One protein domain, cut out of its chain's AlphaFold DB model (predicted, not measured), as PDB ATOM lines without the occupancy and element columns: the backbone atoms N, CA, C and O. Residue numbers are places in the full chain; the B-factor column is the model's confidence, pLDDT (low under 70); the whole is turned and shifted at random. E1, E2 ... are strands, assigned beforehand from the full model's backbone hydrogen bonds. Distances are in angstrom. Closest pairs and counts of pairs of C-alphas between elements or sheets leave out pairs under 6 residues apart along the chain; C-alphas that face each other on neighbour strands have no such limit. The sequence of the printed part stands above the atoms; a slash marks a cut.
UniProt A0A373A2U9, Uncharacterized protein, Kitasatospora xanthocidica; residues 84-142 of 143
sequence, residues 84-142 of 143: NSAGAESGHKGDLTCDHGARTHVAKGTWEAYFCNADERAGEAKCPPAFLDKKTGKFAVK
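Overview. This is residues 84 to 142 of the 143 residues of an uncharacterized protein of Kitasatospora xanthocidica (UniProt A0A373A2U9). There is little regular structure: one small, strongly twisted sheet of four short strands, with a long loop, residues 116 to 129, drawn out at one end and another long unnamed stretch, residues 84 to 103, before E1. The sheet, order E1 E2 E3 E4, is a meander, each strand the antiparallel neighbour of the one before. The printed part has 59 residues, 18 in named strands, with no named helix: all strand. It is compact, radius of gyration of the C-alphas 11.5 A, and only just elongated, spanning 35 by 24 by 21 A.

Along the chain. E1, residues 104 to 108, spans 13.1 A from C-alpha 104 at (31.433, -30.306, 42.315). E2, residues 111 to 115, spans 12.9 A. E3, residues 130 to 133, spans 8.9 A. E4, residues 138 to 141, spans 10.0 A, ending at C-alpha 141 at (23.272, -23.435, 33.844).

Arrangement. Hairpin E1 and E2 is antiparallel at 161 degrees; N 106 and O 113, 2.8 A apart, are within hydrogen-bond range. In hairpin E2 and E3, at 151 degrees, N 114 and O 130 are too, at 2.8 A. In hairpin E3 and E4, at 137 degrees, so are N 133 and O 138, at 2.9 A. Edge strands E1 and E4 are apart.

Size, cuts and confidence. The farthest C-alphas, of Ala 122 and Lys 135, are 36.2 A apart. The printed part has no cut. The link E2 to E3 is long. Residues 84 to 91 have pLDDT under 70.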
ATOM      1  N   ASN A  84      34.129 -36.926  48.061       62.28
ATOM      2  CA  ASN A  84      34.594 -35.914  47.125       62.28
ATOM      3  C   ASN A  84      34.602 -34.597  47.895       62.28
ATOM      4  O   ASN A  84      33.548 -34.112  48.301       62.28
ATOM      5  N   SER A  85      35.790 -34.064  48.183       54.53
ATOM      6  CA  SER A  85      35.900 -32.728  48.749       54.53
ATOM      7  C   SER A  85      35.218 -31.782  47.768       54.53
ATOM      8  O   SER A  85      35.708 -31.606  46.655       54.53
ATOM      9  N   ALA A  86      34.069 -31.220  48.155       52.47
ATOM     10  CA  ALA A  86      33.505 -30.083  47.453       52.47
ATOM     11  C   ALA A  86      34.632 -29.051  47.367       52.47
ATOM     12  O   ALA A  86      35.177 -28.657  48.400       52.47
ATOM     13  N   GLY A  87      35.052 -28.720  46.147       46.41
ATOM     14  CA  GLY A  87      36.054 -27.696  45.905       46.41
ATOM     15  C   GLY A  87      35.531 -26.380  46.459       46.41
ATOM     16  O   GLY A  87      34.809 -25.656  45.777       46.41
ATOM     17  N   ALA A  88      35.849 -26.097  47.718       45.62
ATOM     18  CA  ALA A  88      35.688 -24.790  48.316       45.62
ATOM     19  C   ALA A  88      36.812 -23.906  47.762       45.62
ATOM     20  O   ALA A  88      37.779 -23.607  48.454       45.62
ATOM     21  N   GLU A  89      36.711 -23.533  46.488       52.72
ATOM     22  CA  GLU A  89      37.528 -22.460  45.933       52.72
ATOM     23  C   GLU A  89      36.812 -21.136  46.195       52.72
ATOM     24  O   GLU A  89      35.801 -20.782  45.580       52.72
ATOM     25  N   SER A  90      37.329 -20.419  47.189       50.09
ATOM     26  CA  SER A  90      36.960 -19.055  47.542       50.09
ATOM     27  C   SER A  90      37.281 -18.109  46.378       50.09
ATOM     28  O   SER A  90      38.369 -17.541  46.313       50.09
ATOM     29  N   GLY A  91      36.351 -17.946  45.436       62.00
ATOM     30  CA  GLY A  91      36.506 -16.980  44.343       62.00
ATOM     31  C   GLY A  91      35.536 -17.137  43.175       62.00
ATOM     32  O   GLY A  91      35.240 -16.152  42.494       62.00
ATOM     33  N   HIS A  92      34.999 -18.339  42.956       78.56
ATOM     34  CA  HIS A  92      34.046 -18.586  41.874       78.56
ATOM     35  C   HIS A  92      32.683 -17.954  42.169       78.56
ATOM     36  O   HIS A  92      32.298 -17.759  43.321       78.56
ATOM     37  N   LYS A  93      31.960 -17.567  41.112       80.44
ATOM     38  CA  LYS A  93      30.670 -16.867  41.198       80.44
ATOM     39  C   LYS A  93      29.677 -17.480  40.212       80.44
ATOM     40  O   LYS A  93      30.077 -17.921  39.136       80.44
ATOM     41  N   GLY A  94      28.388 -17.447  40.550       84.94
ATOM     42  CA  GLY A  94      27.306 -17.982  39.714       84.94
ATOM     43  C   GLY A  94      26.628 -19.205  40.337       84.94
ATOM     44  O   GLY A  94      26.517 -19.287  41.558       84.94
ATOM     45  N   ASP A  95      26.184 -20.142  39.503       86.75
ATOM     46  CA  ASP A  95      25.428 -21.338  39.898       86.75
ATOM     47  C   ASP A  95      26.348 -22.420  40.497       86.75
ATOM     48  O   ASP A  95      26.643 -23.444  39.874       86.75
ATOM     49  N   LEU A  96      26.832 -22.179  41.719       86.06
ATOM     50  CA  LEU A  96      27.744 -23.079  42.450       86.06
ATOM     51  C   LEU A  96      27.010 -24.109  43.323       86.06
ATOM     52  O   LEU A  96      27.603 -25.071  43.814       86.06
ATOM     53  N   THR A  97      25.709 -23.918  43.518       86.62
ATOM     54  CA  THR A  97      24.829 -24.807  44.279       86.62
ATOM     55  C   THR A  97      23.620 -25.205  43.429       86.62
ATOM     56  O   THR A  97      23.381 -24.684  42.336       86.62
ATOM     57  N   CYS A  98      22.895 -26.217  43.881       86.44
ATOM     58  CA  CYS A  98      21.593 -26.622  43.361       86.44
ATOM     59  C   CYS A  98      20.736 -27.141  44.519       86.44
ATOM     60  O   CYS A  98      21.208 -27.180  45.656       86.44
ATOM     61  N   ASP A  99      19.519 -27.592  44.228       86.75
ATOM     62  CA  ASP A  99      18.605 -28.132  45.245       86.75
ATOM     63  C   ASP A  99      19.181 -29.363  45.974       86.75
ATOM     64  O   ASP A  99      18.875 -29.597  47.137       86.75
ATOM     65  N   HIS A 100      20.103 -30.089  45.333       84.81
ATOM     66  CA  HIS A 100      20.832 -31.228  45.910       84.81
ATOM     67  C   HIS A 100      22.100 -30.818  46.689       84.81
ATOM     68  O   HIS A 100      22.927 -31.658  47.041       84.81
ATOM     69  N   GLY A 101      22.301 -29.518  46.924       82.69
ATOM     70  CA  GLY A 101      23.430 -28.967  47.671       82.69
ATOM     71  C   GLY A 101      24.560 -28.414  46.798       82.69
ATOM     72  O   GLY A 101      24.359 -27.973  45.660       82.69
ATOM     73  N   ALA A 102      25.768 -28.379  47.367       85.06
ATOM     74  CA  ALA A 102      26.952 -27.856  46.691       85.06
ATOM     75  C   ALA A 102      27.315 -28.713  45.471       85.06
ATOM     76  O   ALA A 102      27.363 -29.945  45.541       85.06
ATOM     77  N   ARG A 103      27.588 -28.048  44.345       87.44
ATOM     78  CA  ARG A 103      28.041 -28.706  43.119       87.44
ATOM     79  C   ARG A 103      29.547 -28.971  43.183       87.44
ATOM     80  O   ARG A 103      30.294 -28.247  43.836       87.44
ATOM     81  N   THR A 104      30.006 -29.977  42.450       88.00
ATOM     82  CA  THR A 104      31.433 -30.306  42.315       88.00
ATOM     83  C   THR A 104      32.025 -29.598  41.103       88.00
ATOM     84  O   THR A 104      31.539 -29.787  39.987       88.00
ATOM     85  N   HIS A 105      33.076 -28.803  41.311       88.88
ATOM     86  CA  HIS A 105      33.843 -28.176  40.230       88.88
ATOM     87  C   HIS A 105      34.694 -29.207  39.492       88.88
ATOM     88  O   HIS A 105      35.314 -30.079  40.098       88.88
ATOM     89  N   VAL A 106      34.720 -29.096  38.170       87.25
ATOM     90  CA  VAL A 106      35.570 -29.876  37.278       87.25
ATOM     91  C   VAL A 106      36.140 -28.930  36.231       87.25
ATOM     92  O   VAL A 106      35.392 -28.358  35.437       87.25
ATOM     93  N   ALA A 107      37.466 -28.825  36.193       87.69
ATOM     94  CA  ALA A 107      38.214 -28.129  35.155       87.69
ATOM     95  C   ALA A 107      38.963 -29.146  34.283       87.69
ATOM     96  O   ALA A 107      39.728 -29.971  34.792       87.69
ATOM     97  N   LYS A 108      38.730 -29.128  32.965       82.88
ATOM     98  CA  LYS A 108      39.425 -29.997  32.002       82.88
ATOM     99  C   LYS A 108      39.762 -29.231  30.729       82.88
ATOM    100  O   LYS A 108      38.881 -28.816  29.978       82.88
ATOM    101  N   GLY A 109      41.057 -29.120  30.439       84.44
ATOM    102  CA  GLY A 109      41.541 -28.434  29.243       84.44
ATOM    103  C   GLY A 109      41.027 -26.995  29.187       84.44
ATOM    104  O   GLY A 109      41.336 -26.190  30.055       84.44
ATOM    105  N   THR A 110      40.233 -26.672  28.166       86.38
ATOM    106  CA  THR A 110      39.731 -25.312  27.923       86.38
ATOM    107  C   THR A 110      38.345 -25.030  28.508       86.38
ATOM    108  O   THR A 110      37.760 -23.995  28.165       86.38
ATOM    109  N   TRP A 111      37.764 -25.947  29.283       87.44
ATOM    110  CA  TRP A 111      36.426 -25.787  29.851       87.44
ATOM    111  C   TRP A 111      36.394 -26.126  31.336       87.44
ATOM    112  O   TRP A 111      37.147 -26.966  31.829       87.44
ATOM    113  N   GLU A 112      35.463 -25.481  32.027       90.19
ATOM    114  CA  GLU A 112      35.198 -25.711  33.439       90.19
ATOM    115  C   GLU A 112      33.695 -25.733  33.684       90.19
ATOM    116  O   GLU A 112      32.939 -25.020  33.010       90.19
ATOM    117  N   ALA A 113      33.255 -26.556  34.631       91.62
ATOM    118  CA  ALA A 113      31.855 -26.650  35.012       91.62
ATOM    119  C   ALA A 113      31.661 -27.128  36.455       91.62
ATOM    120  O   ALA A 113      32.517 -27.796  37.029       91.62
ATOM    121  N   TYR A 114      30.488 -26.828  37.006       91.88
ATOM    122  CA  TYR A 114      29.988 -27.331  38.279       91.88
ATOM    123  C   TYR A 114      28.873 -28.360  38.054       91.88
ATOM    124  O   TYR A 114      27.835 -28.059  37.451       91.88
ATOM    125  N   PHE A 115      29.071 -29.565  38.586       91.06
ATOM    126  CA  PHE A 115      28.174 -30.712  38.436       91.06
ATOM    127  C   PHE A 115      27.366 -30.994  39.700       91.06
ATOM    128  O   PHE A 115      27.867 -30.882  40.817       91.06
ATOM    129  N   CYS A 116      26.109 -31.392  39.512       90.00
ATOM    130  CA  CYS A 116      25.247 -31.862  40.589       90.00
ATOM    131  C   CYS A 116      25.732 -33.219  41.127       90.00
ATOM    132  O   CYS A 116      26.100 -34.097  40.346       90.00
ATOM    133  N   ASN A 117      25.700 -33.384  42.452       86.69
ATOM    134  CA  ASN A 117      26.103 -34.610  43.148       86.69
ATOM    135  C   ASN A 117      24.922 -35.541  43.487       86.69
ATOM    136  O   ASN A 117      25.120 -36.493  44.237       86.69
ATOM    137  N   ALA A 118      23.722 -35.271  42.956       85.25
ATOM    138  CA  ALA A 118      22.544 -36.118  43.143       85.25
ATOM    139  C   ALA A 118      22.826 -37.568  42.728       85.25
ATOM    140  O   ALA A 118      23.455 -37.822  41.687       85.25
ATOM    141  N   ASP A 119      22.353 -38.513  43.539       78.19
ATOM    142  CA  ASP A 119      22.500 -39.938  43.261       78.19
ATOM    143  C   ASP A 119      21.307 -40.447  42.442       78.19
ATOM    144  O   ASP A 119      20.232 -40.739  42.964       78.19
ATOM    145  N   GLU A 120      21.522 -40.623  41.138       76.81
ATOM    146  CA  GLU A 120      20.515 -41.191  40.230       76.81
ATOM    147  C   GLU A 120      20.085 -42.604  40.651       76.81
ATOM    148  O   GLU A 120      18.968 -43.022  40.350       76.81
ATOM    149  N   ARG A 121      20.931 -43.344  41.384       72.00
ATOM    150  CA  ARG A 121      20.586 -44.675  41.910       72.00
ATOM    151  C   ARG A 121      19.656 -44.599  43.119       72.00
ATOM    152  O   ARG A 121      18.962 -45.572  43.394       72.00
ATOM    153  N   ALA A 122      19.631 -43.460  43.808       73.44
ATOM    154  CA  ALA A 122      18.688 -43.158  44.880       73.44
ATOM    155  C   ALA A 122      17.373 -42.543  44.358       73.44
ATOM    156  O   ALA A 122      16.486 -42.239  45.152       73.44
ATOM    157  N   GLY A 123      17.224 -42.384  43.035       75.19
ATOM    158  CA  GLY A 123      16.040 -41.791  42.407       75.19
ATOM    159  C   GLY A 123      16.069 -40.262  42.321       75.19
ATOM    160  O   GLY A 123      15.056 -39.659  41.973       75.19
ATOM    161  N   GLU A 124      17.207 -39.626  42.613       79.88
ATOM    162  CA  GLU A 124      17.361 -38.174  42.514       79.88
ATOM    163  C   GLU A 124      17.766 -37.764  41.090       79.88
ATOM    164  O   GLU A 124      18.771 -38.225  40.543       79.88
ATOM    165  N   ALA A 125      16.987 -36.875  40.470       83.31
ATOM    166  CA  ALA A 125      17.286 -36.379  39.132       83.31
ATOM    167  C   ALA A 125      18.440 -35.363  39.174       83.31
ATOM    168  O   ALA A 125      18.338 -34.312  39.806       83.31
ATOM    169  N   LYS A 126      19.533 -35.629  38.449       85.50
ATOM    170  CA  LYS A 126      20.666 -34.695  38.376       85.50
ATOM    171  C   LYS A 126      20.274 -33.371  37.730       85.50
ATOM    172  O   LYS A 126      19.736 -33.329  36.626       85.50
ATOM    173  N   CYS A 127      20.642 -32.268  38.383       88.75
ATOM    174  CA  CYS A 127      20.535 -30.946  37.773       88.75
ATOM    175  C   CYS A 127      21.522 -30.812  36.597       88.75
ATOM    176  O   CYS A 127      22.645 -31.327  36.683       88.75
ATOM    177  N   PRO A 128      21.175 -30.049  35.544       90.88
ATOM    178  CA  PRO A 128      22.102 -29.760  34.458       90.88
ATOM    179  C   PRO A 128      23.380 -29.069  34.964       90.88
ATOM    180  O   PRO A 128      23.318 -28.274  35.913       90.88
ATOM    181  N   PRO A 129      24.544 -29.340  34.352       91.50
ATOM    182  CA  PRO A 129      25.810 -28.728  34.744       91.50
ATOM    183  C   PRO A 129      25.814 -27.214  34.504       91.50
ATOM    184  O   PRO A 129      25.253 -26.716  33.527       91.50
ATOM    185  N   ALA A 130      26.484 -26.483  35.392       93.06
ATOM    186  CA  ALA A 130      26.721 -25.053  35.240       93.06
ATOM    187  C   ALA A 130      28.107 -24.854  34.628       93.06
ATOM    188  O   ALA A 130      29.108 -25.148  35.275       93.06
ATOM    189  N   PHE A 131      28.185 -24.395  33.384       93.38
ATOM    190  CA  PHE A 131      29.463 -24.186  32.697       93.38
ATOM    191  C   PHE A 131      29.994 -22.779  32.956       93.38
ATOM    192  O   PHE A 131      29.210 -21.840  33.094       93.38
ATOM    193  N   LEU A 132      31.322 -22.628  32.973       90.81
ATOM    194  CA  LEU A 132      31.957 -21.315  32.996       90.81
ATOM    195  C   LEU A 132      31.602 -20.558  31.714       90.81
ATOM    196  O   LEU A 132      32.018 -20.926  30.609       90.81
ATOM    197  N   ASP A 133      30.862 -19.468  31.863       89.06
ATOM    198  CA  ASP A 133      30.699 -18.496  30.800       89.06
ATOM    199  C   ASP A 133      31.950 -17.618  30.734       89.06
ATOM    200  O   ASP A 133      32.171 -16.725  31.554       89.06
ATOM    201  N   LYS A 134      32.769 -17.861  29.708       84.31
ATOM    202  CA  LYS A 134      34.019 -17.130  29.465       84.31
ATOM    203  C   LYS A 134      33.822 -15.628  29.253       84.31
ATOM    204  O   LYS A 134      34.784 -14.883  29.391       84.31
ATOM    205  N   LYS A 135      32.614 -15.175  28.899       85.06
ATOM    206  CA  LYS A 135      32.326 -13.746  28.709       85.06
ATOM    207  C   LYS A 135      32.078 -13.036  30.033       85.06
ATOM    208  O   LYS A 135      32.510 -11.903  30.205       85.06
ATOM    209  N   THR A 136      31.364 -13.684  30.949       84.69
ATOM    210  CA  THR A 136      30.945 -13.076  32.222       84.69
ATOM    211  C   THR A 136      31.814 -13.498  33.404       84.69
ATOM    212  O   THR A 136      31.726 -12.886  34.469       84.69
ATOM    213  N   GLY A 137      32.644 -14.532  33.237       83.94
ATOM    214  CA  GLY A 137      33.462 -15.113  34.302       83.94
ATOM    215  C   GLY A 137      32.636 -15.815  35.383       83.94
ATOM    216  O   GLY A 137      33.119 -16.000  36.497       83.94
ATOM    217  N   LYS A 138      31.374 -16.153  35.088       88.50
ATOM    218  CA  LYS A 138      30.445 -16.788  36.030       88.50
ATOM    219  C   LYS A 138      30.036 -18.164  35.536       88.50
ATOM    220  O   LYS A 138      29.911 -18.394  34.336       88.50
ATOM    221  N   PHE A 139      29.785 -19.068  36.472       91.62
ATOM    222  CA  PHE A 139      29.190 -20.360  36.166       91.62
ATOM    223  C   PHE A 139      27.684 -20.201  36.007       91.62
ATOM    224  O   PHE A 139      27.034 -19.603  36.862       91.62
ATOM    225  N   ALA A 140      27.135 -20.717  34.914       91.19
ATOM    226  CA  ALA A 140      25.709 -20.636  34.641       91.19
ATOM    227  C   ALA A 140      25.197 -21.949  34.056       91.19
ATOM    228  O   ALA A 140      25.832 -22.554  33.182       91.19
ATOM    229  N   VAL A 141      24.026 -22.380  34.518       89.50
ATOM    230  CA  VAL A 141      23.272 -23.435  33.844       89.50
ATOM    231  C   VAL A 141      22.738 -22.870  32.532       89.50
ATOM    232  O   VAL A 141      21.935 -21.935  32.527       89.50
ATOM    233  N   LYS A 142      23.181 -23.428  31.401       76.88
ATOM    234  CA  LYS A 142      22.578 -23.101  30.106       76.88
ATOM    235  C   LYS A 142      21.170 -23.695  30.080       76.88
ATOM    236  O   LYS A 142      21.031 -24.912  30.171       76.88
TER     237      LYS A 142